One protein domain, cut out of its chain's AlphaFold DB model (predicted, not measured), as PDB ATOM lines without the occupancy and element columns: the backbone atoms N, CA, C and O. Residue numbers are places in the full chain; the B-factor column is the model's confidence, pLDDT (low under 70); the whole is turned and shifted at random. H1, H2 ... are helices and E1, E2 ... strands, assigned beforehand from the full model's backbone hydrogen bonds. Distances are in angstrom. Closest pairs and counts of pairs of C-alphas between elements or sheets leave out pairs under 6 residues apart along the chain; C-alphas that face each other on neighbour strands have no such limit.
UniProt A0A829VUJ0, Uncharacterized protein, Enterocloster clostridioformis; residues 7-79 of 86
ATOM      1  N   SER A   7      94.458  21.079 107.841       89.56
ATOM      2  CA  SER A   7      95.632  20.639 108.604       89.56
ATOM      3  C   SER A   7      95.655  21.228 110.008       89.56
ATOM      4  O   SER A   7      95.586  22.442 110.172       89.56
ATOM      5  N   TYR A   8      95.816  20.357 111.000       89.75
ATOM      6  CA  TYR A   8      96.135  20.694 112.385       89.75
ATOM      7  C   TYR A   8      97.624  21.035 112.545       89.75
ATOM      8  O   TYR A   8      98.000  21.949 113.271       89.75
ATOM      9  N   ARG A   9      98.497  20.325 111.817       86.25
ATOM     10  CA  ARG A   9      99.963  20.413 111.954       86.25
ATOM     11  C   ARG A   9     100.557  21.731 111.441       86.25
ATOM     12  O   ARG A   9     101.698  22.053 111.744       86.25
ATOM     13  N   LEU A  10      99.827  22.481 110.614       85.88
ATOM     14  CA  LEU A  10     100.301  23.789 110.143       85.88
ATOM     15  C   LEU A  10     100.277  24.852 111.249       85.88
ATOM     16  O   LEU A  10     101.030  25.819 111.168       85.88
ATOM     17  N   THR A  11      99.425  24.677 112.257       85.88
ATOM     18  CA  THR A  11      99.251  25.617 113.372       85.88
ATOM     19  C   THR A  11      99.793  25.096 114.697       85.88
ATOM     20  O   THR A  11     100.037  25.899 115.593       85.88
ATOM     21  N   HIS A  12     100.027  23.787 114.801       84.44
ATOM     22  CA  HIS A  12     100.401  23.097 116.033       84.44
ATOM     23  C   HIS A  12     101.641  22.224 115.838       84.44
ATOM     24  O   HIS A  12     101.909  21.727 114.739       84.44
ATOM     25  N   ASP A  13     102.396  22.003 116.912       83.62
ATOM     26  CA  ASP A  13     103.574  21.138 116.855       83.62
ATOM     27  C   ASP A  13     103.214  19.633 116.878       83.62
ATOM     28  O   ASP A  13     102.069  19.218 117.074       83.62
ATOM     29  N   ASN A  14     104.211  18.765 116.665       77.44
ATOM     30  CA  ASN A  14     103.988  17.314 116.664       77.44
ATOM     31  C   ASN A  14     103.565  16.752 118.036       77.44
ATOM     32  O   ASN A  14     102.954  15.686 118.088       77.44
ATOM     33  N   LYS A  15     103.922  17.402 119.151       82.94
ATOM     34  CA  LYS A  15     103.551  16.930 120.495       82.94
ATOM     35  C   LYS A  15     102.071  17.187 120.756       82.94
ATOM     36  O   LYS A  15     101.398  16.334 121.333       82.94
ATOM     37  N   GLU A  16     101.565  18.322 120.290       89.25
ATOM     38  CA  GLU A  16     100.153  18.692 120.386       89.25
ATOM     39  C   GLU A  16      99.255  17.748 119.587       89.25
ATOM     40  O   GLU A  16      98.129  17.482 119.996       89.25
ATOM     41  N   LEU A  17      99.759  17.165 118.499       87.69
ATOM     42  CA  LEU A  17      98.999  16.218 117.687       87.69
ATOM     43  C   LEU A  17      98.643  14.929 118.447       87.69
ATOM     44  O   LEU A  17      97.502  14.477 118.368       87.69
ATOM     45  N   TYR A  18      99.556  14.373 119.248       87.81
ATOM     46  CA  TYR A  18      99.234  13.215 120.095       87.81
ATOM     47  C   TYR A  18      98.201  13.559 121.173       87.81
ATOM     48  O   TYR A  18      97.278  12.785 121.418       87.81
ATOM     49  N   ALA A  19      98.315  14.738 121.792       92.44
ATOM     50  CA  ALA A  19      97.307  15.213 122.737       92.44
ATOM     51  C   ALA A  19      95.939  15.399 122.054       92.44
ATOM     52  O   ALA A  19      94.898  15.094 122.639       92.44
ATOM     53  N   TYR A  20      95.941  15.833 120.793       93.44
ATOM     54  CA  TYR A  20      94.735  15.978 119.991       93.44
ATOM     55  C   TYR A  20      94.067  14.633 119.685       93.44
ATOM     56  O   TYR A  20      92.850  14.507 119.807       93.44
ATOM     57  N   VAL A  21      94.847  13.595 119.373       93.50
ATOM     58  CA  VAL A  21      94.340  12.221 119.213       93.50
ATOM     59  C   VAL A  21      93.615  11.750 120.476       93.50
ATOM     60  O   VAL A  21      92.514  11.205 120.390       93.50
ATOM     61  N   GLU A  22      94.177  12.006 121.659       95.00
ATOM     62  CA  GLU A  22      93.525  11.660 122.929       95.00
ATOM     63  C   GLU A  22      92.240  12.476 123.172       95.00
ATOM     64  O   GLU A  22      91.232  11.911 123.605       95.00
ATOM     65  N   LYS A  23      92.216  13.770 122.807       95.00
ATOM     66  CA  LYS A  23      90.994  14.604 122.816       95.00
ATOM     67  C   LYS A  23      89.907  14.001 121.919       95.00
ATOM     68  O   LYS A  23      88.764  13.871 122.355       95.00
ATOM     69  N   LEU A  24      90.248  13.595 120.696       95.94
ATOM     70  CA  LEU A  24      89.297  12.988 119.757       95.94
ATOM     71  C   LEU A  24      88.747  11.656 120.286       95.94
ATOM     72  O   LEU A  24      87.537  11.426 120.238       95.94
ATOM     73  N   LYS A  25      89.602  10.797 120.858       96.50
ATOM     74  CA  LYS A  25      89.171   9.544 121.503       96.50
ATOM     75  C   LYS A  25      88.179   9.800 122.639       96.50
ATOM     76  O   LYS A  25      87.155   9.123 122.712       96.50
ATOM     77  N   ALA A  26      88.431  10.805 123.480       96.75
ATOM     78  CA  ALA A  26      87.517  11.199 124.555       96.75
ATOM     79  C   ALA A  26      86.153  11.699 124.034       96.75
ATOM     80  O   ALA A  26      85.143  11.560 124.718       96.75
ATOM     81  N   GLN A  27      86.107  12.228 122.808       95.19
ATOM     82  CA  GLN A  27      84.881  12.626 122.103       95.19
ATOM     83  C   GLN A  27      84.209  11.468 121.340       95.19
ATOM     84  O   GLN A  27      83.231  11.681 120.623       95.19
ATOM     85  N   GLY A  28      84.715  10.238 121.474       97.19
ATOM     86  CA  GLY A  28      84.140   9.040 120.862       97.19
ATOM     87  C   GLY A  28      84.700   8.682 119.484       97.19
ATOM     88  O   GLY A  28      84.174   7.771 118.842       97.19
ATOM     89  N   TRP A  29      85.759   9.352 119.014       97.44
ATOM     90  CA  TRP A  29      86.441   8.945 117.786       97.44
ATOM     91  C   TRP A  29      87.172   7.618 117.998       97.44
ATOM     92  O   TRP A  29      87.812   7.384 119.024       97.44
ATOM     93  N   GLN A  30      87.105   6.738 117.003       97.38
ATOM     94  CA  GLN A  30      87.707   5.412 117.065       97.38
ATOM     95  C   GLN A  30      89.088   5.428 116.424       97.38
ATOM     96  O   GLN A  30      89.222   5.647 115.224       97.38
ATOM     97  N   TYR A  31      90.124   5.166 117.212       96.12
ATOM     98  CA  TYR A  31      91.473   5.028 116.680       96.12
ATOM     99  C   TYR A  31      91.638   3.704 115.934       96.12
ATOM    100  O   TYR A  31      91.343   2.638 116.478       96.12
ATOM    101  N   ASN A  32      92.114   3.769 114.693       93.44
ATOM    102  CA  ASN A  32      92.353   2.607 113.852       93.44
ATOM    103  C   ASN A  32      93.744   2.691 113.221       93.44
ATOM    104  O   ASN A  32      93.996   3.483 112.310       93.44
ATOM    105  N   ILE A  33      94.631   1.806 113.683       91.06
ATOM    106  CA  ILE A  33      96.023   1.771 113.231       91.06
ATOM    107  C   ILE A  33      96.121   1.432 111.732       91.06
ATOM    108  O   ILE A  33      96.958   1.974 111.019       91.06
ATOM    109  N   SER A  34      95.244   0.570 111.218       90.44
ATOM    110  CA  SER A  34      95.274   0.175 109.805       90.44
ATOM    111  C   SER A  34      94.881   1.313 108.859       90.44
ATOM    112  O   SER A  34      95.273   1.311 107.697       90.44
ATOM    113  N   GLU A  35      94.109   2.279 109.350       87.69
ATOM    114  CA  GLU A  35      93.627   3.424 108.569       87.69
ATOM    115  C   GLU A  35      94.549   4.647 108.710       87.69
ATOM    116  O   GLU A  35      94.477   5.580 107.909       87.69
ATOM    117  N   GLY A  36      95.472   4.619 109.678       90.38
ATOM    118  CA  GLY A  36      96.449   5.687 109.887       90.38
ATOM    119  C   GLY A  36      95.956   6.835 110.772       90.38
ATOM    120  O   GLY A  36      96.484   7.938 110.625       90.38
ATOM    121  N   GLY A  37      94.910   6.625 111.588       94.62
ATOM    122  CA  GLY A  37      94.202   7.745 112.211       94.62
ATOM    123  C   GLY A  37      93.057   7.434 113.176       94.62
ATOM    124  O   GLY A  37      92.685   6.286 113.431       94.62
ATOM    125  N   CYS A  38      92.444   8.511 113.672       96.50
ATOM    126  CA  CYS A  38      91.174   8.516 114.398       96.50
ATOM    127  C   CYS A  38      90.004   8.694 113.428       96.50
ATOM    128  O   CYS A  38      89.967   9.650 112.663       96.50
ATOM    129  N   ILE A  39      89.013   7.814 113.500       96.81
ATOM    130  CA  ILE A  39      87.809   7.833 112.668       96.81
ATOM    131  C   ILE A  39      86.661   8.458 113.460       96.81
ATOM    132  O   ILE A  39      86.434   8.093 114.616       96.81
ATOM    133  N   SER A  40      85.922   9.369 112.836       96.62
ATOM    134  CA  SER A  40      84.757  10.007 113.447       96.62
ATOM    135  C   SER A  40      83.651   8.991 113.788       96.62
ATOM    136  O   SER A  40      83.546   7.946 113.135       96.62
ATOM    137  N   PRO A  41      82.785   9.265 114.785       95.81
ATOM    138  CA  PRO A  41      81.714   8.342 115.189       95.81
ATOM    139  C   PRO A  41      80.756   7.956 114.051       95.81
ATOM    140  O   PRO A  41      80.328   6.807 113.941       95.81
ATOM    141  N   ASP A  42      80.458   8.905 113.166       95.62
ATOM    142  CA  ASP A  42      79.638   8.709 111.967       95.62
ATOM    143  C   ASP A  42      80.399   8.023 110.814       95.62
ATOM    144  O   ASP A  42      79.796   7.682 109.794       95.62
ATOM    145  N   ARG A  43      81.706   7.783 110.974       94.25
ATOM    146  CA  ARG A  43      82.638   7.191 110.004       94.25
ATOM    147  C   ARG A  43      82.814   7.972 108.698       94.25
ATOM    148  O   ARG A  43      83.315   7.390 107.733       94.25
ATOM    149  N   SER A  44      82.406   9.239 108.651       95.00
ATOM    150  CA  SER A  44      82.561  10.111 107.478       95.00
ATOM    151  C   SER A  44      83.993  10.628 107.316       95.00
ATOM    152  O   SER A  44      84.451  10.847 106.195       95.00
ATOM    153  N   THR A  45      84.719  10.771 108.426       95.12
ATOM    154  CA  THR A  45      85.986  11.501 108.501       95.12
ATOM    155  C   THR A  45      87.064  10.658 109.168       95.12
ATOM    156  O   THR A  45      86.797   9.917 110.117       95.12
ATOM    157  N   ILE A  46      88.304  10.797 108.702       95.12
ATOM    158  CA  ILE A  46      89.491  10.348 109.429       95.12
ATOM    159  C   ILE A  46      90.418  11.534 109.699       95.12
ATOM    160  O   ILE A  46      90.723  12.308 108.796       95.12
ATOM    161  N   PHE A  47      90.859  11.670 110.947       95.31
ATOM    162  CA  PHE A  47      91.996  12.495 111.332       95.31
ATOM    163  C   PHE A  47      93.254  11.635 111.287       95.31
ATOM    164  O   PHE A  47      93.362  10.664 112.035       95.31
ATOM    165  N   VAL A  48      94.184  11.973 110.404       94.19
ATOM    166  CA  VAL A  48      95.387  11.181 110.154       94.19
ATOM    167  C   VAL A  48      96.522  11.636 111.066       94.19
ATOM    168  O   VAL A  48      96.908  12.798 111.020       94.19
ATOM    169  N   ASP A  49      97.110  10.735 111.849       91.69
ATOM    170  CA  ASP A  49      98.120  11.072 112.864       91.69
ATOM    171  C   ASP A  49      99.451  10.317 112.714       91.69
ATOM    172  O   ASP A  49     100.372  10.578 113.480       91.69
ATOM    173  N   PHE A  50      99.597   9.406 111.743       88.56
ATOM    174  CA  PHE A  50     100.898   8.781 111.428       88.56
ATOM    175  C   PHE A  50     101.063   8.281 109.983       88.56
ATOM    176  O   PHE A  50     101.984   7.514 109.695       88.56
ATOM    177  N   ARG A  51     100.228   8.742 109.042       87.06
ATOM    178  CA  ARG A  51     100.347   8.400 107.614       87.06
ATOM    179  C   ARG A  51     100.824   9.595 106.786       87.06
ATOM    180  O   ARG A  51     100.113  10.583 106.640       87.06
ATOM    181  N   ASP A  52     102.018   9.480 106.213       83.88
ATOM    182  CA  ASP A  52     102.559  10.443 105.244       83.88
ATOM    183  C   ASP A  52     101.812  10.350 103.891       83.88
ATOM    184  O   ASP A  52     101.415   9.243 103.503       83.88
ATOM    185  N   PRO A  53     101.573  11.466 103.169       87.31
ATOM    186  CA  PRO A  53     101.857  12.871 103.507       87.31
ATOM    187  C   PRO A  53     100.735  13.575 104.295       87.31
ATOM    188  O   PRO A  53     100.742  14.795 104.450       87.31
ATOM    189  N   TYR A  54      99.748  12.828 104.793       89.69
ATOM    190  CA  TYR A  54      98.496  13.368 105.338       89.69
ATOM    191  C   TYR A  54      98.534  13.650 106.846       89.69
ATOM    192  O   TYR A  54      97.499  13.847 107.470       89.69
ATOM    193  N   TYR A  55      99.717  13.677 107.452       88.88
ATOM    194  CA  TYR A  55      99.878  13.844 108.896       88.88
ATOM    195  C   TYR A  55      99.230  15.140 109.409       88.88
ATOM    196  O   TYR A  55      99.556  16.238 108.954       88.88
ATOM    197  N   GLY A  56      98.345  15.006 110.392       92.44
ATOM    198  CA  GLY A  56      97.549  16.080 110.969       92.44
ATOM    199  C   GLY A  56      96.392  16.552 110.094       92.44
ATOM    200  O   GLY A  56      95.893  17.647 110.342       92.44
ATOM    201  N   GLN A  57      95.981  15.798 109.071       93.56
ATOM    202  CA  GLN A  57      94.926  16.217 108.146       93.56
ATOM    203  C   GLN A  57      93.594  15.507 108.400       93.56
ATOM    204  O   GLN A  57      93.561  14.347 108.814       93.56
ATOM    205  N   LEU A  58      92.492  16.204 108.110       93.94
ATOM    206  CA  LEU A  58      91.166  15.596 107.976       93.94
ATOM    207  C   LEU A  58      90.974  15.105 106.543       93.94
ATOM    208  O   LEU A  58      91.202  15.859 105.596       93.94
ATOM    209  N   MET A  59      90.531  13.859 106.388       92.62
ATOM    210  CA  MET A  59      90.217  13.263 105.092       92.62
ATOM    211  C   MET A  59      88.803  12.684 105.073       92.62
ATOM    212  O   MET A  59      88.345  12.092 106.055       92.62
ATOM    213  N   CYS A  60      88.137  12.814 103.924       92.88
ATOM    214  CA  CYS A  60      86.869  12.145 103.662       92.88
ATOM    215  C   CYS A  60      87.106  10.636 103.547       92.88
ATOM    216  O   CYS A  60      87.941  10.190 102.757       92.88
ATOM    217  N   ARG A  61      86.381   9.845 104.339       90.06
ATOM    218  CA  ARG A  61      86.505   8.381 104.365       90.06
ATOM    219  C   ARG A  61      85.495   7.685 103.450       90.06
ATOM    220  O   ARG A  61      85.700   6.534 103.071       90.06
ATOM    221  N   SER A  62      84.393   8.351 103.123       84.75
ATOM    222  CA  SER A  62      83.326   7.797 102.295       84.75
ATOM    223  C   SER A  62      82.647   8.913 101.516       84.75
ATOM    224  O   SER A  62      82.062   9.813 102.114       84.75
ATOM    225  N   ASP A  63      82.683   8.823 100.187       85.31
ATOM    226  CA  ASP A  63      82.020   9.794  99.308       85.31
ATOM    227  C   ASP A  63      80.498   9.834  99.520       85.31
ATOM    228  O   ASP A  63      79.876  10.879  99.346       85.31
ATOM    229  N   GLU A  64      79.901   8.726  99.973       91.44
ATOM    230  CA  GLU A  64      78.483   8.657 100.350       91.44
ATOM    231  C   GLU A  64      78.158   9.518 101.579       91.44
ATOM    232  O   GLU A  64      77.010   9.908 101.764       91.44
ATOM    233  N   LYS A  65      79.169   9.834 102.402       92.19
ATOM    234  CA  LYS A  65      79.062  10.641 103.628       92.19
ATOM    235  C   LYS A  65      79.763  11.992 103.518       92.19
ATOM    236  O   LYS A  65      80.253  12.549 104.503       92.19
ATOM    237  N   LYS A  66      79.866  12.511 102.295       91.31
ATOM    238  CA  LYS A  66      80.566  13.767 102.028       91.31
ATOM    239  C   LYS A  66      79.942  14.957 102.764       91.31
ATOM    240  O   LYS A  66      80.678  15.816 103.237       91.31
ATOM    241  N   SER A  67      78.619  14.988 102.903       93.12
ATOM    242  CA  SER A  67      77.925  16.065 103.622       93.12
ATOM    243  C   SER A  67      78.285  16.066 105.111       93.12
ATOM    244  O   SER A  67      78.538  17.113 105.700       93.12
ATOM    245  N   GLU A  68      78.356  14.888 105.730       95.56
ATOM    246  CA  GLU A  68      78.767  14.725 107.123       95.56
ATOM    247  C   GLU A  68      80.242  15.078 107.328       95.56
ATOM    248  O   GLU A  68      80.586  15.760 108.294       95.56
ATOM    249  N   TYR A  69      81.101  14.683 106.383       94.56
ATOM    250  CA  TYR A  69      82.500  15.097 106.353       94.56
ATOM    251  C   TYR A  69      82.632  16.627 106.322       94.56
ATOM    252  O   TYR A  69      83.358  17.207 107.129       94.56
ATOM    253  N   GLU A  70      81.898  17.296 105.430       93.44
ATOM    254  CA  GLU A  70      81.903  18.756 105.310       93.44
ATOM    255  C   GLU A  70      81.427  19.437 106.604       93.44
ATOM    256  O   GLU A  70      82.039  20.412 107.039       93.44
ATOM    257  N   ASN A  71      80.412  18.885 107.277       94.12
ATOM    258  CA  ASN A  71      79.949  19.385 108.575       94.12
ATOM    259  C   ASN A  71      81.031  19.275 109.659       94.12
ATOM    260  O   ASN A  71      81.292  20.254 110.358       94.12
ATOM    261  N   ILE A  72      81.687  18.115 109.780       93.94
ATOM    262  CA  ILE A  72      82.781  17.912 110.743       93.94
ATOM    263  C   ILE A  72      83.927  18.884 110.465       93.94
ATOM    264  O   ILE A  72      84.456  19.503 111.389       93.94
ATOM    265  N   VAL A  73      84.298  19.051 109.196       92.88
ATOM    266  CA  VAL A  73      85.345  19.999 108.822       92.88
ATOM    267  C   VAL A  73      84.964  21.426 109.208       92.88
ATOM    268  O   VAL A  73      85.787  22.125 109.796       92.88
ATOM    269  N   ASN A  74      83.741  21.864 108.909       91.88
ATOM    270  CA  ASN A  74      83.298  23.215 109.249       91.88
ATOM    271  C   ASN A  74      83.342  23.451 110.763       91.88
ATOM    272  O   ASN A  74      83.902  24.455 111.192       91.88
ATOM    273  N   MET A  75      82.883  22.487 111.569       92.75
ATOM    274  CA  MET A  75      82.970  22.572 113.032       92.75
ATOM    275  C   MET A  75      84.413  22.763 113.526       92.75
ATOM    276  O   MET A  75      84.662  23.575 114.414       92.75
ATOM    277  N   PHE A  76      85.372  22.037 112.945       91.75
ATOM    278  CA  PHE A  76      86.787  22.139 113.313       91.75
ATOM    279  C   PHE A  76      87.483  23.408 112.800       91.75
ATOM    280  O   PHE A  76      88.454  23.871 113.397       91.75
ATOM    281  N   MET A  77      87.007  23.979 111.693       90.44
ATOM    282  CA  MET A  77      87.463  25.289 111.223       90.44
ATOM    283  C   MET A  77      86.929  26.408 112.120       90.44
ATOM    284  O   MET A  77      87.676  27.315 112.477       90.44
ATOM    285  N   GLU A  78      85.653  26.337 112.506       91.19
ATOM    286  CA  GLU A  78      85.005  27.307 113.394       91.19
ATOM    287  C   GLU A  78      85.597  27.291 114.808       91.19
ATOM    288  O   GLU A  78      85.713  28.347 115.430       91.19
ATOM    289  N   SER A  79      86.029  26.124 115.304       88.88
ATOM    290  CA  SER A  79      86.749  26.027 116.581       88.88
ATOM    291  C   SER A  79      88.173  26.591 116.527       88.88
ATOM    292  O   SER A  79      88.780  26.797 117.578       88.88
TER     293      SER A  79
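Overview. This is residues 7 to 79 of the 86 residues of an uncharacterized protein of Enterocloster clostridioformis (UniProt A0A829VUJ0). Look for a small twisted sheet of four antiparallel strands, with H1 along them over one face and H2 packed on E3 and E4. The 73 printed residues include, in order, H1 E1 E2 E3 E4 H2, a mixed class. The whole is compact, with a radius of gyration of the C-alphas of 11.3 A and spans of 33, 29 and 25 A.

Arrangement. E1, residues 30 to 32, E2, 37 to 39, E3, 45 to 48, and E4, 57 to 60, form a meander, each the antiparallel neighbour of the one before; for instance, N 47 and O 38 are within hydrogen-bond range, 2.8 A. H1, residues 14 to 26, is on the sheet, with closest C-alphas 21 and 38 of E2 6.9 A apart. H2, residues 63 to 78, is apart from H1. O i to N i+4 pairs are within range in 7 of 9 for H1, 10 of 12 for H2.

Along the chain. Find C-alpha 14 at (103.988, 17.314, 116.664), where H1 begins, 19.3 A long; H2, 22.7 A, ends at C-alpha 78, (85.005, 27.307, 113.394).

Size, cuts and confidence. The printed part has no cut and no long link.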